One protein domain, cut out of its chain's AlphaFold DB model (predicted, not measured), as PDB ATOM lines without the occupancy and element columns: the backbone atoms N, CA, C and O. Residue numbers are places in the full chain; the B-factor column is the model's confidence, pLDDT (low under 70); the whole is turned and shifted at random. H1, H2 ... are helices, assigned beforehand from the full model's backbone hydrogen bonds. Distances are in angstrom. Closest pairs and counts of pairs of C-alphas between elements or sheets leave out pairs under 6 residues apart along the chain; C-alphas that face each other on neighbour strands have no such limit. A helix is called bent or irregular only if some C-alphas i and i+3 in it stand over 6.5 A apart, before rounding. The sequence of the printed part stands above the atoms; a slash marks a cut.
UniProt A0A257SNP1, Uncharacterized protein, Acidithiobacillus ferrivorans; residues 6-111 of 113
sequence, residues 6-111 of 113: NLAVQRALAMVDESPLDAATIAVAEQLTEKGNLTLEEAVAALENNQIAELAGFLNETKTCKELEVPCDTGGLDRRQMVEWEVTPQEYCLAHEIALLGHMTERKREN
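This is residues 6 to 111 of the 113 residues of an uncharacterized protein of Acidithiobacillus ferrivorans (UniProt A0A257SNP1). Look first for one long helix, H8, running through the middle, with shorter helices packed crosswise round it: H1 and H2 over its later part, H4 on another side, and the small H5 and H6 on a side away from H2. H3 packs on H2, off H8, and H7 lies near the beginning of H8, about perpendicular to it. The printed part has 106 residues with eight named helices, H1 to H8 in chain order, and no named strand; the class is all helix. The whole is compact, with a radius of gyration of the C-alphas of 12.7 A and spans of 35 by 30 by 19 A.

Find C-alpha 89 at (152.340, 184.997, 123.675); from there H8, residues 89 to 109, runs 30.2 A to C-alpha 109 at (158.375, 213.439, 131.959). Go back to C-alpha 6 at (146.629, 206.852, 126.928), where H1, residues 6 to 13, begins. H2, residues 20 to 33, is 20.0 A long, and H3 takes residues 40 to 46. H4, residues 51 to 62, is 15.9 A long. Then come H5, residues 65 to 68, H6, residues 72 to 76, and H7, residues 79 to 84. H6 is irregular, but only just: C-alphas 73 and 76 are 6.51 A apart.

Start at H8, the hub, which touches five helices. It touches H4 at a steep tilt of 48 degrees, the same way; the closest C-alphas are those of Ala 56 and Ala 95, 4.3 A apart. With residues 98 to 106 alone it touches H2, at a steep tilt of 50 degrees, opposite ways, closest at the C-alphas of Leu 21 and Gly 102, 4.2 A. With residues 101 to 109 alone it touches H1, closest at Val 9 and Thr 105, whose C-alphas are 5.7 A apart. H5 touches residues 96 to 104 of H8 alone, closest at the C-alphas of Leu 68 and Leu 100, 5.4 A. H6 touches residues 93 to 97 of H8 alone, closest at the C-alphas of Cys 72 and Cys 93, 5.5 A. H7 is close to H8 but not clearly touching, with the C-alphas of Met 82 and Tyr 92 closest at 6.5 A. Farther out, H3 touches H2, closest at the C-alphas of Ala 29 and Ala 43, 5.1 A, and is apart from H8. In H1, H2, H3, H4, H6, H7 and H8 every O i to N i+4 pair is within hydrogen-bond range; H5 is too short for such a pair.

The C-alphas of Val 83 and Asn 111, the two farthest apart, are 36.6 A from each other. The printed part has no cut and no long link. The mean pLDDT of the printed part is 94.4, and Gly 75 is the one printed residue under 70.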
ATOM      1  N   ASN A   6     146.735 205.450 126.536       95.25
ATOM      2  CA  ASN A   6     146.629 206.852 126.928       95.25
ATOM      3  C   ASN A   6     146.288 206.967 128.410       95.25
ATOM      4  O   ASN A   6     146.920 207.752 129.118       95.25
ATOM      5  N   LEU A   7     145.332 206.162 128.876       96.38
ATOM      6  CA  LEU A   7     144.967 206.112 130.284       96.38
ATOM      7  C   LEU A   7     146.133 205.606 131.144       96.38
ATOM      8  O   LEU A   7     146.415 206.192 132.188       96.38
ATOM      9  N   ALA A   8     146.851 204.575 130.688       97.19
ATOM     10  CA  ALA A   8     148.002 204.023 131.400       97.19
ATOM     11  C   ALA A   8     149.125 205.057 131.543       97.19
ATOM     12  O   ALA A   8     149.611 205.279 132.648       97.19
ATOM     13  N   VAL A   9     149.482 205.765 130.464       97.38
ATOM     14  CA  VAL A   9     150.502 206.826 130.521       97.38
ATOM     15  C   VAL A   9     150.051 207.984 131.407       97.38
ATOM     16  O   VAL A   9     150.840 208.482 132.202       97.38
ATOM     17  N   GLN A  10     148.792 208.429 131.318       97.38
ATOM     18  CA  GLN A  10     148.282 209.479 132.210       97.38
ATOM     19  C   GLN A  10     148.386 209.072 133.680       97.38
ATOM     20  O   GLN A  10     148.791 209.875 134.521       97.38
ATOM     21  N   ARG A  11     148.054 207.816 133.982       97.38
ATOM     22  CA  ARG A  11     148.155 207.273 135.330       97.38
ATOM     23  C   ARG A  11     149.611 207.161 135.789       97.38
ATOM     24  O   ARG A  11     149.919 207.615 136.888       97.38
ATOM     25  N   ALA A  12     150.507 206.665 134.941       97.50
ATOM     26  CA  ALA A  12     151.939 206.585 135.220       97.50
ATOM     27  C   ALA A  12     152.575 207.973 135.434       97.50
ATOM     28  O   ALA A  12     153.416 208.156 136.313       97.50
ATOM     29  N   LEU A  13     152.137 208.997 134.697       97.62
ATOM     30  CA  LEU A  13     152.593 210.379 134.883       97.62
ATOM     31  C   LEU A  13     152.208 210.970 136.245       97.62
ATOM     32  O   LEU A  13     152.919 211.839 136.742       97.62
ATOM     33  N   ALA A  14     151.124 210.497 136.862       96.94
ATOM     34  CA  ALA A  14     150.726 210.933 138.199       96.94
ATOM     35  C   ALA A  14     151.606 210.342 139.321       96.94
ATOM     36  O   ALA A  14     151.578 210.853 140.438       96.94
ATOM     37  N   MET A  15     152.387 209.290 139.042       96.75
ATOM     38  CA  MET A  15     153.253 208.601 140.009       96.75
ATOM     39  C   MET A  15     154.689 209.137 139.953       96.75
ATOM     40  O   MET A  15     155.608 208.452 139.511       96.75
ATOM     41  N   VAL A  16     154.877 210.397 140.348       93.62
ATOM     42  CA  VAL A  16     156.151 211.125 140.177       93.62
ATOM     43  C   VAL A  16     157.337 210.521 140.935       93.62
ATOM     44  O   VAL A  16     158.471 210.706 140.503       93.62
ATOM     45  N   ASP A  17     157.071 209.803 142.027       94.81
ATOM     46  CA  ASP A  17     158.097 209.194 142.880       94.81
ATOM     47  C   ASP A  17     158.535 207.799 142.393       94.81
ATOM     48  O   ASP A  17     159.567 207.293 142.828       94.81
ATOM     49  N   GLU A  18     157.782 207.196 141.468       96.81
ATOM     50  CA  GLU A  18     158.092 205.897 140.862       96.81
ATOM     51  C   GLU A  18     158.939 206.075 139.599       96.81
ATOM     52  O   GLU A  18     158.788 207.065 138.870       96.81
ATOM     53  N   SER A  19     159.791 205.097 139.274       97.62
ATOM     54  CA  SER A  19     160.467 205.087 137.971       97.62
ATOM     55  C   SER A  19     159.431 204.999 136.832       97.62
ATOM     56  O   SER A  19     158.316 204.518 137.049       97.62
ATOM     57  N   PRO A  20     159.736 205.460 135.603       97.81
ATOM     58  CA  PRO A  20     158.783 205.369 134.493       97.81
ATOM     59  C   PRO A  20     158.292 203.941 134.219       97.81
ATOM     60  O   PRO A  20     157.114 203.752 133.914       97.81
ATOM     61  N   LEU A  21     159.173 202.945 134.357       98.31
ATOM     62  CA  LEU A  21     158.843 201.533 134.168       98.31
ATOM     63  C   LEU A  21     157.955 200.994 135.299       98.31
ATOM     64  O   LEU A  21     156.962 200.319 135.022       98.31
ATOM     65  N   ASP A  22     158.263 201.324 136.554       98.19
ATOM     66  CA  ASP A  22     157.457 200.897 137.707       98.19
ATOM     67  C   ASP A  22     156.062 201.527 137.646       98.19
ATOM     68  O   ASP A  22     155.049 200.839 137.770       98.19
ATOM     69  N   ALA A  23     155.993 202.823 137.332       98.25
ATOM     70  CA  ALA A  23     154.740 203.545 137.142       98.25
ATOM     71  C   ALA A  23     153.892 202.951 136.003       98.25
ATOM     72  O   ALA A  23     152.669 202.847 136.129       98.25
ATOM     73  N   ALA A  24     154.525 202.545 134.897       98.25
ATOM     74  CA  ALA A  24     153.853 201.860 133.796       98.25
ATOM     75  C   ALA A  24     153.343 200.471 134.212       98.25
ATOM     76  O   ALA A  24     152.199 200.130 133.915       98.25
ATOM     77  N   THR A  25     154.150 199.703 134.947       98.25
ATOM     78  CA  THR A  25     153.776 198.383 135.482       98.25
ATOM     79  C   THR A  25     152.554 198.487 136.393       98.25
ATOM     80  O   THR A  25     151.577 197.760 136.205       98.25
ATOM     81  N   ILE A  26     152.560 199.451 137.321       98.44
ATOM     82  CA  ILE A  26     151.431 199.732 138.213       98.44
ATOM     83  C   ILE A  26     150.197 200.127 137.403       98.44
ATOM     84  O   ILE A  26     149.141 199.523 137.565       98.44
ATOM     85  N   ALA A  27     150.318 201.090 136.485       98.00
ATOM     86  CA  ALA A  27     149.187 201.567 135.689       98.00
ATOM     87  C   ALA A  27     148.542 200.458 134.835       98.00
ATOM     88  O   ALA A  27     147.320 200.424 134.679       98.00
ATOM     89  N   VAL A  28     149.348 199.541 134.295       97.50
ATOM     90  CA  VAL A  28     148.862 198.372 133.551       97.50
ATOM     91  C   VAL A  28     148.142 197.395 134.478       97.50
ATOM     92  O   VAL A  28     147.018 196.993 134.175       97.50
ATOM     93  N   ALA A  29     148.734 197.046 135.621       97.19
ATOM     94  CA  ALA A  29     148.112 196.146 136.589       97.19
ATOM     95  C   ALA A  29     146.783 196.700 137.137       97.19
ATOM     96  O   ALA A  29     145.815 195.955 137.309       97.19
ATOM     97  N   GLU A  30     146.700 198.015 137.355       97.31
ATOM     98  CA  GLU A  30     145.467 198.689 137.767       97.31
ATOM     99  C   GLU A  30     144.343 198.514 136.728       97.31
ATOM    100  O   GLU A  30     143.204 198.215 137.090       97.31
ATOM    101  N   GLN A  31     144.653 198.622 135.428       96.69
ATOM    102  CA  GLN A  31     143.670 198.374 134.366       96.69
ATOM    103  C   GLN A  31     143.249 196.904 134.281       96.69
ATOM    104  O   GLN A  31     142.071 196.622 134.077       96.69
ATOM    105  N   LEU A  32     144.190 195.968 134.438       94.88
ATOM    106  CA  LEU A  32     143.897 194.532 134.371       94.88
ATOM    107  C   LEU A  32     143.015 194.054 135.522       94.88
ATOM    108  O   LEU A  32     142.200 193.150 135.347       94.88
ATOM    109  N   THR A  33     143.194 194.645 136.700       94.88
ATOM    110  CA  THR A  33     142.507 194.228 137.928       94.88
ATOM    111  C   THR A  33     141.285 195.073 138.263       94.88
ATOM    112  O   THR A  33     140.556 194.723 139.192       94.88
ATOM    113  N   GLU A  34     141.079 196.186 137.553       94.50
ATOM    114  CA  GLU A  34     140.091 197.227 137.870       94.50
ATOM    115  C   GLU A  34     140.250 197.796 139.296       94.50
ATOM    116  O   GLU A  34     139.298 198.290 139.908       94.50
ATOM    117  N   LYS A  35     141.469 197.734 139.849       93.50
ATOM    118  CA  LYS A  35     141.824 198.275 141.168       93.50
ATOM    119  C   LYS A  35     142.759 199.459 140.996       93.50
ATOM    120  O   LYS A  35     143.633 199.429 140.148       93.50
ATOM    121  N   GLY A  36     142.591 200.491 141.815       92.88
ATOM    122  CA  GLY A  36     143.490 201.646 141.837       92.88
ATOM    123  C   GLY A  36     144.379 201.670 143.076       92.88
ATOM    124  O   GLY A  36     144.051 201.060 144.093       92.88
ATOM    125  N   ASN A  37     145.445 202.461 143.001       93.19
ATOM    126  CA  ASN A  37     146.455 202.671 144.040       93.19
ATOM    127  C   ASN A  37     147.177 201.386 144.452       93.19
ATOM    128  O   ASN A  37     147.416 201.171 145.640       93.19
ATOM    129  N   LEU A  38     147.507 200.546 143.470       96.44
ATOM    130  CA  LEU A  38     148.359 199.386 143.709       96.44
ATOM    131  C   LEU A  38     149.787 199.846 144.012       96.44
ATOM    132  O   LEU A  38     150.302 200.776 143.391       96.44
ATOM    133  N   THR A  39     150.433 199.168 144.951       97.00
ATOM    134  CA  THR A  39     151.890 199.210 145.095       97.00
ATOM    135  C   THR A  39     152.558 198.443 143.951       97.00
ATOM    136  O   THR A  39     151.922 197.612 143.300       97.00
ATOM    137  N   LEU A  40     153.856 198.667 143.718       96.94
ATOM    138  CA  LEU A  40     154.609 197.894 142.724       96.94
ATOM    139  C   LEU A  40     154.555 196.383 143.005       96.94
ATOM    140  O   LEU A  40     154.368 195.594 142.086       96.94
ATOM    141  N   GLU A  41     154.659 195.976 144.272       96.69
ATOM    142  CA  GLU A  41     154.575 194.564 144.665       96.69
ATOM    143  C   GLU A  41     153.206 193.957 144.317       96.69
ATOM    144  O   GLU A  41     153.135 192.883 143.718       96.69
ATOM    145  N   GLU A  42     152.113 194.666 144.617       97.38
ATOM    146  CA  GLU A  42     150.760 194.238 144.243       97.38
ATOM    147  C   GLU A  42     150.562 194.217 142.726       97.38
ATOM    148  O   GLU A  42     149.882 193.330 142.209       97.38
ATOM    149  N   ALA A  43     151.161 195.171 142.010       96.56
ATOM    150  CA  ALA A  43     151.111 195.229 140.559       96.56
ATOM    151  C   ALA A  43     151.816 194.025 139.928       96.56
ATOM    152  O   ALA A  43     151.221 193.354 139.090       96.56
ATOM    153  N   VAL A  44     153.035 193.697 140.369       96.56
ATOM    154  CA  VAL A  44     153.781 192.518 139.897       96.56
ATOM    155  C   VAL A  44     153.032 191.229 140.234       96.56
ATOM    156  O   VAL A  44     152.906 190.356 139.378       96.56
ATOM    157  N   ALA A  45     152.473 191.118 141.442       95.56
ATOM    158  CA  ALA A  45     151.668 189.960 141.828       95.56
ATOM    159  C   ALA A  45     150.411 189.801 140.951       95.56
ATOM    160  O   ALA A  45     150.022 188.680 140.624       95.56
ATOM    161  N   ALA A  46     149.795 190.910 140.537       95.00
ATOM    162  CA  ALA A  46     148.630 190.910 139.657       95.00
ATOM    163  C   ALA A  46     148.931 190.479 138.213       95.00
ATOM    164  O   ALA A  46     147.996 190.161 137.480       95.00
ATOM    165  N   LEU A  47     150.202 190.447 137.799       93.50
ATOM    166  CA  LEU A  47     150.601 189.903 136.498       93.50
ATOM    167  C   LEU A  47     150.580 188.365 136.476       93.50
ATOM    168  O   LEU A  47     150.726 187.783 135.407       93.50
ATOM    169  N   GLU A  48     150.410 187.706 137.630       92.75
ATOM    170  CA  GLU A  48     150.371 186.242 137.831       92.75
ATOM    171  C   GLU A  48     151.677 185.489 137.502       92.75
ATOM    172  O   GLU A  48     151.888 184.381 137.997       92.75
ATOM    173  N   ASN A  49     152.585 186.104 136.743       93.62
ATOM    174  CA  ASN A  49     153.905 185.596 136.400       93.62
ATOM    175  C   ASN A  49     154.947 186.723 136.519       93.62
ATOM    176  O   ASN A  49     154.911 187.708 135.780       93.62
ATOM    177  N   ASN A  50     155.904 186.579 137.442       93.19
ATOM    178  CA  ASN A  50     156.932 187.595 137.699       93.19
ATOM    179  C   ASN A  50     157.863 187.826 136.500       93.19
ATOM    180  O   ASN A  50     158.405 188.923 136.362       93.19
ATOM    181  N   GLN A  51     157.996 186.843 135.600       96.19
ATOM    182  CA  GLN A  51     158.792 186.983 134.378       96.19
ATOM    183  C   GLN A  51     158.271 188.092 133.461       96.19
ATOM    184  O   GLN A  51     159.038 188.646 132.684       96.19
ATOM    185  N   ILE A  52     156.995 188.475 133.568       97.31
ATOM    186  CA  ILE A  52     156.422 189.568 132.774       97.31
ATOM    187  C   ILE A  52     157.078 190.902 133.139       97.31
ATOM    188  O   ILE A  52     157.464 191.654 132.246       97.31
ATOM    189  N   ALA A  53     157.224 191.191 134.434       96.38
ATOM    190  CA  ALA A  53     157.852 192.424 134.902       96.38
ATOM    191  C   ALA A  53     159.353 192.445 134.574       96.38
ATOM    192  O   ALA A  53     159.872 193.455 134.100       96.38
ATOM    193  N   GLU A  54     160.038 191.314 134.760       97.06
ATOM    194  CA  GLU A  54     161.465 191.192 134.445       97.06
ATOM    195  C   GLU A  54     161.728 191.334 132.934       97.06
ATOM    196  O   GLU A  54     162.607 192.095 132.524       97.06
ATOM    197  N   LEU A  55     160.913 190.688 132.092       97.50
ATOM    198  CA  LEU A  55     160.981 190.830 130.639       97.50
ATOM    199  C   LEU A  55     160.647 192.259 130.199       97.50
ATOM    200  O   LEU A  55     161.286 192.774 129.285       97.50
ATOM    201  N   ALA A  56     159.678 192.920 130.837       97.50
ATOM    202  CA  ALA A  56     159.364 194.314 130.537       97.50
ATOM    203  C   ALA A  56     160.565 195.226 130.816       97.50
ATOM    204  O   ALA A  56     160.884 196.075 129.984       97.50
ATOM    205  N   GLY A  57     161.272 195.008 131.930       97.38
ATOM    206  CA  GLY A  57     162.525 195.702 132.231       97.38
ATOM    207  C   GLY A  57     163.599 195.443 131.183       97.38
ATOM    208  O   GLY A  57     164.137 196.384 130.608       97.38
ATOM    209  N   PHE A  58     163.827 194.177 130.834       97.38
ATOM    210  CA  PHE A  58     164.770 193.823 129.775       97.38
ATOM    211  C   PHE A  58     164.429 194.498 128.435       97.38
ATOM    212  O   PHE A  58     165.308 195.026 127.752       97.38
ATOM    213  N   LEU A  59     163.156 194.495 128.028       96.81
ATOM    214  CA  LEU A  59     162.717 195.127 126.784       96.81
ATOM    215  C   LEU A  59     162.874 196.649 126.841       96.81
ATOM    216  O   LEU A  59     163.315 197.233 125.857       96.81
ATOM    217  N   ASN A  60     162.567 197.276 127.976       97.25
ATOM    218  CA  ASN A  60     162.725 198.717 128.178       97.25
ATOM    219  C   ASN A  60     164.202 199.154 128.141       97.25
ATOM    220  O   ASN A  60     164.521 200.225 127.639       97.25
ATOM    221  N   GLU A  61     165.122 198.309 128.601       96.69
ATOM    222  CA  GLU A  61     166.560 198.594 128.536       96.69
ATOM    223  C   GLU A  61     167.169 198.335 127.149       96.69
ATOM    224  O   GLU A  61     168.128 198.998 126.746       96.69
ATOM    225  N   THR A  62     166.655 197.344 126.415       95.94
ATOM    226  CA  THR A  62     167.289 196.852 125.176       95.94
ATOM    227  C   THR A  62     166.624 197.316 123.886       95.94
ATOM    228  O   THR A  62     167.208 197.146 122.811       95.94
ATOM    229  N   LYS A  63     165.417 197.884 123.960       94.69
ATOM    230  CA  LYS A  63     164.659 198.387 122.812       94.69
ATOM    231  C   LYS A  63     164.412 199.878 122.950       94.69
ATOM    232  O   LYS A  63     164.379 200.432 124.036       94.69
ATOM    233  N   THR A  64     164.211 200.537 121.820       93.44
ATOM    234  CA  THR A  64     163.737 201.919 121.782       93.44
ATOM    235  C   THR A  64     162.209 201.975 121.779       93.44
ATOM    236  O   THR A  64     161.542 201.055 121.302       93.44
ATOM    237  N   CYS A  65     161.641 203.111 122.201       93.06
ATOM    238  CA  CYS A  65     160.198 203.376 122.104       93.06
ATOM    239  C   CYS A  65     159.640 203.054 120.706       93.06
ATOM    240  O   CYS A  65     158.620 202.389 120.579       93.06
ATOM    241  N   LYS A  66     160.357 203.450 119.646       91.69
ATOM    242  CA  LYS A  66     159.955 203.215 118.252       91.69
ATOM    243  C   LYS A  66     159.948 201.733 117.864       91.69
ATOM    244  O   LYS A  66     159.112 201.314 117.069       91.69
ATOM    245  N   GLU A  67     160.882 200.939 118.384       92.19
ATOM    246  CA  GLU A  67     160.885 199.487 118.156       92.19
ATOM    247  C   GLU A  67     159.701 198.808 118.851       92.19
ATOM    248  O   GLU A  67     159.148 197.856 118.307       92.19
ATOM    249  N   LEU A  68     159.282 199.334 120.005       92.88
ATOM    250  CA  LEU A  68     158.157 198.834 120.796       92.88
ATOM    251  C   LEU A  68     156.790 199.390 120.352       92.88
ATOM    252  O   LEU A  68     155.753 198.921 120.804       92.88
ATOM    253  N   GLU A  69     156.732 200.375 119.454       91.12
ATOM    254  CA  GLU A  69     155.461 200.837 118.873       91.12
ATOM    255  C   GLU A  69     154.843 199.812 117.912       91.12
ATOM    256  O   GLU A  69     153.636 199.852 117.648       91.12
ATOM    257  N   VAL A  70     155.656 198.882 117.395       88.12
ATOM    258  CA  VAL A  70     155.194 197.798 116.526       88.12
ATOM    259  C   VAL A  70     154.202 196.925 117.302       88.12
ATOM    260  O   VAL A  70     154.531 196.463 118.395       88.12
ATOM    261  N   PRO A  71     152.989 196.655 116.778       84.19
ATOM    262  CA  PRO A  71     152.036 195.827 117.500       84.19
ATOM    263  C   PRO A  71     152.615 194.434 117.765       84.19
ATOM    264  O   PRO A  71     153.102 193.750 116.856       84.19
ATOM    265  N   CYS A  72     152.566 194.016 119.030       84.56
ATOM    266  CA  CYS A  72     153.197 192.777 119.471       84.56
ATOM    267  C   CYS A  72     152.686 191.557 118.686       84.56
ATOM    268  O   CYS A  72     153.475 190.759 118.184       84.56
ATOM    269  N   ASP A  73     151.372 191.469 118.486       78.44
ATOM    270  CA  ASP A  73     150.677 190.351 117.843       78.44
ATOM    271  C   ASP A  73     150.937 190.194 116.333       78.44
ATOM    272  O   ASP A  73     150.657 189.132 115.774       78.44
ATOM    273  N   THR A  74     151.493 191.211 115.668       73.56
ATOM    274  CA  THR A  74     151.725 191.206 114.211       73.56
ATOM    275  C   THR A  74     153.195 191.297 113.803       73.56
ATOM    276  O   THR A  74     153.511 191.030 112.642       73.56
ATOM    277  N   GLY A  75     154.107 191.617 114.727       69.88
ATOM    278  CA  GLY A  75     155.534 191.728 114.404       69.88
ATOM    279  C   GLY A  75     156.498 191.913 115.578       69.88
ATOM    280  O   GLY A  75     157.697 191.752 115.370       69.88
ATOM    281  N   GLY A  76     156.013 192.220 116.786       74.69
ATOM    282  CA  GLY A  76     156.861 192.394 117.977       74.69
ATOM    283  C   GLY A  76     157.200 191.100 118.735       74.69
ATOM    284  O   GLY A  76     158.093 191.104 119.581       74.69
ATOM    285  N   LEU A  77     156.507 189.991 118.447       84.19
ATOM    286  CA  LEU A  77     156.723 188.693 119.100       84.19
ATOM    287  C   LEU A  77     158.053 188.037 118.696       84.19
ATOM    288  O   LEU A  77     158.205 187.563 117.567       84.19
ATOM    289  N   ASP A  78     158.967 187.888 119.657       88.81
ATOM    290  CA  ASP A  78     160.157 187.044 119.529       88.81
ATOM    291  C   ASP A  78     159.929 185.687 120.213       88.81
ATOM    292  O   ASP A  78     159.985 185.541 121.436       88.81
ATOM    293  N   ARG A  79     159.710 184.648 119.400       87.75
ATOM    294  CA  ARG A  79     159.463 183.286 119.899       87.75
ATOM    295  C   ARG A  79     160.618 182.711 120.710       87.75
ATOM    296  O   ARG A  79     160.377 181.852 121.552       87.75
ATOM    297  N   ARG A  80     161.859 183.107 120.425       91.38
ATOM    298  CA  ARG A  80     163.017 182.602 121.162       91.38
ATOM    299  C   ARG A  80     163.036 183.202 122.559       91.38
ATOM    300  O   ARG A  80     163.195 182.451 123.514       91.38
ATOM    301  N   GLN A  81     162.811 184.511 122.662       90.62
ATOM    302  CA  GLN A  81     162.709 185.179 123.957       90.62
ATOM    303  C   GLN A  81     161.541 184.625 124.769       90.62
ATOM    304  O   GLN A  81     161.717 184.313 125.935       90.62
ATOM    305  N   MET A  82     160.382 184.384 124.159       92.56
ATOM    306  CA  MET A  82     159.259 183.776 124.881       92.56
ATOM    307  C   MET A  82     159.612 182.447 125.559       92.56
ATOM    308  O   MET A  82     159.206 182.203 126.688       92.56
ATOM    309  N   VAL A  83     160.373 181.589 124.871       93.06
ATOM    310  CA  VAL A  83     160.832 180.310 125.435       93.06
ATOM    311  C   VAL A  83     161.873 180.529 126.531       93.06
ATOM    312  O   VAL A  83     161.830 179.840 127.539       93.06
ATOM    313  N   GLU A  84     162.802 181.464 126.334       93.88
ATOM    314  CA  GLU A  84     163.861 181.785 127.300       93.88
ATOM    315  C   GLU A  84     163.313 182.357 128.610       93.88
ATOM    316  O   GLU A  84     163.805 182.012 129.677       93.88
ATOM    317  N   TRP A  85     162.276 183.183 128.513       94.62
ATOM    318  CA  TRP A  85     161.621 183.845 129.639       94.62
ATOM    319  C   TRP A  85     160.422 183.058 130.186       94.62
ATOM    320  O   TRP A  85     159.741 183.531 131.087       94.62
ATOM    321  N   GLU A  86     160.135 181.877 129.630       95.75
ATOM    322  CA  GLU A  86     159.015 181.017 130.036       95.75
ATOM    323  C   GLU A  86     157.646 181.732 130.025       95.75
ATOM    324  O   GLU A  86     156.782 181.484 130.865       95.75
ATOM    325  N   VAL A  87     157.426 182.607 129.035       95.62
ATOM    326  CA  VAL A  87     156.185 183.380 128.867       95.62
ATOM    327  C   VAL A  87     155.363 182.914 127.662       95.62
ATOM    328  O   VAL A  87     155.869 182.566 126.590       95.62
ATOM    329  N   THR A  88     154.045 182.950 127.811       95.25
ATOM    330  CA  THR A  88     153.067 182.769 126.734       95.25
ATOM    331  C   THR A  88     153.051 183.975 125.785       95.25
ATOM    332  O   THR A  88     153.548 185.053 126.121       95.25
ATOM    333  N   PRO A  89     152.452 183.854 124.580       94.12
ATOM    334  CA  PRO A  89     152.340 184.997 123.675       94.12
ATOM    335  C   PRO A  89     151.612 186.192 124.304       94.12
ATOM    336  O   PRO A  89     151.970 187.335 124.032       94.12
ATOM    337  N   GLN A  90     150.594 185.945 125.138       93.44
ATOM    338  CA  GLN A  90     149.866 187.026 125.803       93.44
ATOM    339  C   GLN A  90     150.734 187.739 126.841       93.44
ATOM    340  O   GLN A  90     150.745 188.965 126.873       93.44
ATOM    341  N   GLU A  91     151.474 186.983 127.647       95.69
ATOM    342  CA  GLU A  91     152.375 187.513 128.673       95.69
ATOM    343  C   GLU A  91     153.539 188.294 128.056       95.69
ATOM    344  O   GLU A  91     153.859 189.386 128.516       95.69
ATOM    345  N   TYR A  92     154.111 187.805 126.951       95.75
ATOM    346  CA  TYR A  92     155.120 188.552 126.199       95.75
ATOM    347  C   TYR A  92     154.561 189.880 125.683       95.75
ATOM    348  O   TYR A  92     155.200 190.921 125.816       95.75
ATOM    349  N   CYS A  93     153.351 189.870 125.115       94.69
ATOM    350  CA  CYS A  93     152.727 191.109 124.663       94.69
ATOM    351  C   CYS A  93     152.397 192.061 125.806       94.69
ATOM    352  O   CYS A  93     152.466 193.270 125.608       94.69
ATOM    353  N   LEU A  94     152.095 191.544 126.993       95.88
ATOM    354  CA  LEU A  94     151.915 192.366 128.178       95.88
ATOM    355  C   LEU A  94     153.236 193.013 128.618       95.88
ATOM    356  O   LEU A  94     153.267 194.220 128.837       95.88
ATOM    357  N   ALA A  95     154.331 192.253 128.661       96.88
ATOM    358  CA  ALA A  95     155.662 192.779 128.967       96.88
ATOM    359  C   ALA A  95     156.112 193.841 127.947       96.88
ATOM    360  O   ALA A  95     156.600 194.908 128.314       96.88
ATOM    361  N   HIS A  96     155.883 193.576 126.659       96.06
ATOM    362  CA  HIS A  96     156.140 194.515 125.570       96.06
ATOM    363  C   HIS A  96     155.337 195.814 125.725       96.06
ATOM    364  O   HIS A  96     155.864 196.908 125.521       96.06
ATOM    365  N   GLU A  97     154.064 195.707 126.102       96.19
ATOM    366  CA  GLU A  97     153.197 196.857 126.335       96.19
ATOM    367  C   GLU A  97     153.668 197.690 127.537       96.19
ATOM    368  O   GLU A  97     153.756 198.912 127.435       96.19
ATOM    369  N   ILE A  98     154.048 197.044 128.645       97.88
ATOM    370  CA  ILE A  98     154.626 197.716 129.819       97.88
ATOM    371  C   ILE A  98     155.914 198.458 129.431       97.88
ATOM    372  O   ILE A  98     156.064 199.633 129.764       97.88
ATOM    373  N   ALA A  99     156.811 197.816 128.678       97.75
ATOM    374  CA  ALA A  99     158.066 198.420 128.233       97.75
ATOM    375  C   ALA A  99     157.842 199.655 127.343       97.75
ATOM    376  O   ALA A  99     158.509 200.680 127.522       97.75
ATOM    377  N   LEU A 100     156.879 199.588 126.415       97.19
ATOM    378  CA  LEU A 100     156.479 200.729 125.588       97.19
ATOM    379  C   LEU A 100     155.972 201.884 126.460       97.19
ATOM    380  O   LEU A 100     156.414 203.023 126.311       97.19
ATOM    381  N   LEU A 101     155.057 201.588 127.384       97.94
ATOM    382  CA  LEU A 101     154.460 202.581 128.276       97.94
ATOM    383  C   LEU A 101     155.495 203.216 129.211       97.94
ATOM    384  O   LEU A 101     155.388 204.411 129.501       97.94
ATOM    385  N   GLY A 102     156.515 202.459 129.621       97.94
ATOM    386  CA  GLY A 102     157.674 202.961 130.356       97.94
ATOM    387  C   GLY A 102     158.388 204.073 129.587       97.94
ATOM    388  O   GLY A 102     158.509 205.188 130.098       97.94
ATOM    389  N   HIS A 103     158.754 203.833 128.323       97.88
ATOM    390  CA  HIS A 103     159.370 204.874 127.487       97.88
ATOM    391  C   HIS A 103     158.437 206.043 127.192       97.88
ATOM    392  O   HIS A 103     158.865 207.192 127.236       97.88
ATOM    393  N   MET A 104     157.161 205.789 126.890       97.12
ATOM    394  CA  MET A 104     156.204 206.875 126.654       97.12
ATOM    395  C   MET A 104     156.077 207.782 127.886       97.12
ATOM    396  O   MET A 104     155.937 208.999 127.757       97.12
ATOM    397  N   THR A 105     156.129 207.196 129.084       97.50
ATOM    398  CA  THR A 105     156.094 207.929 130.353       97.50
ATOM    399  C   THR A 105     157.380 208.723 130.564       97.50
ATOM    400  O   THR A 105     157.306 209.914 130.858       97.50
ATOM    401  N   GLU A 106     158.542 208.099 130.371       96.69
ATOM    402  CA  GLU A 106     159.858 208.744 130.450       96.69
ATOM    403  C   GLU A 106     159.935 209.962 129.521       96.69
ATOM    404  O   GLU A 106     160.149 211.084 129.976       96.69
ATOM    405  N   ARG A 107     159.634 209.771 128.233       95.25
ATOM    406  CA  ARG A 107     159.692 210.828 127.214       95.25
ATOM    407  C   ARG A 107     158.804 212.017 127.561       95.25
ATOM    408  O   ARG A 107     159.234 213.160 127.414       95.25
ATOM    409  N   LYS A 108     157.597 211.767 128.079       95.62
ATOM    410  CA  LYS A 108     156.690 212.832 128.534       95.62
ATOM    411  C   LYS A 108     157.183 213.539 129.795       95.62
ATOM    412  O   LYS A 108     157.031 214.752 129.889       95.62
ATOM    413  N   ARG A 109     157.777 212.822 130.756       94.56
ATOM    414  CA  ARG A 109     158.375 213.439 131.959       94.56
ATOM    415  C   ARG A 109     159.566 214.328 131.602       94.56
ATOM    416  O   ARG A 109     159.748 215.380 132.208       94.56
ATOM    417  N   GLU A 110     160.337 213.933 130.594       93.75
ATOM    418  CA  GLU A 110     161.521 214.658 130.128       93.75
ATOM    419  C   GLU A 110     161.222 215.751 129.086       93.75
ATOM    420  O   GLU A 110     162.126 216.480 128.685       93.75
ATOM    421  N   ASN A 111     159.958 215.926 128.680       89.56
ATOM    422  CA  ASN A 111     159.538 216.838 127.604       89.56
ATOM    423  C   ASN A 111     160.250 216.570 126.265       89.56
ATOM    424  O   ASN A 111     160.588 217.496 125.524       89.56
TER     425      ASN A 111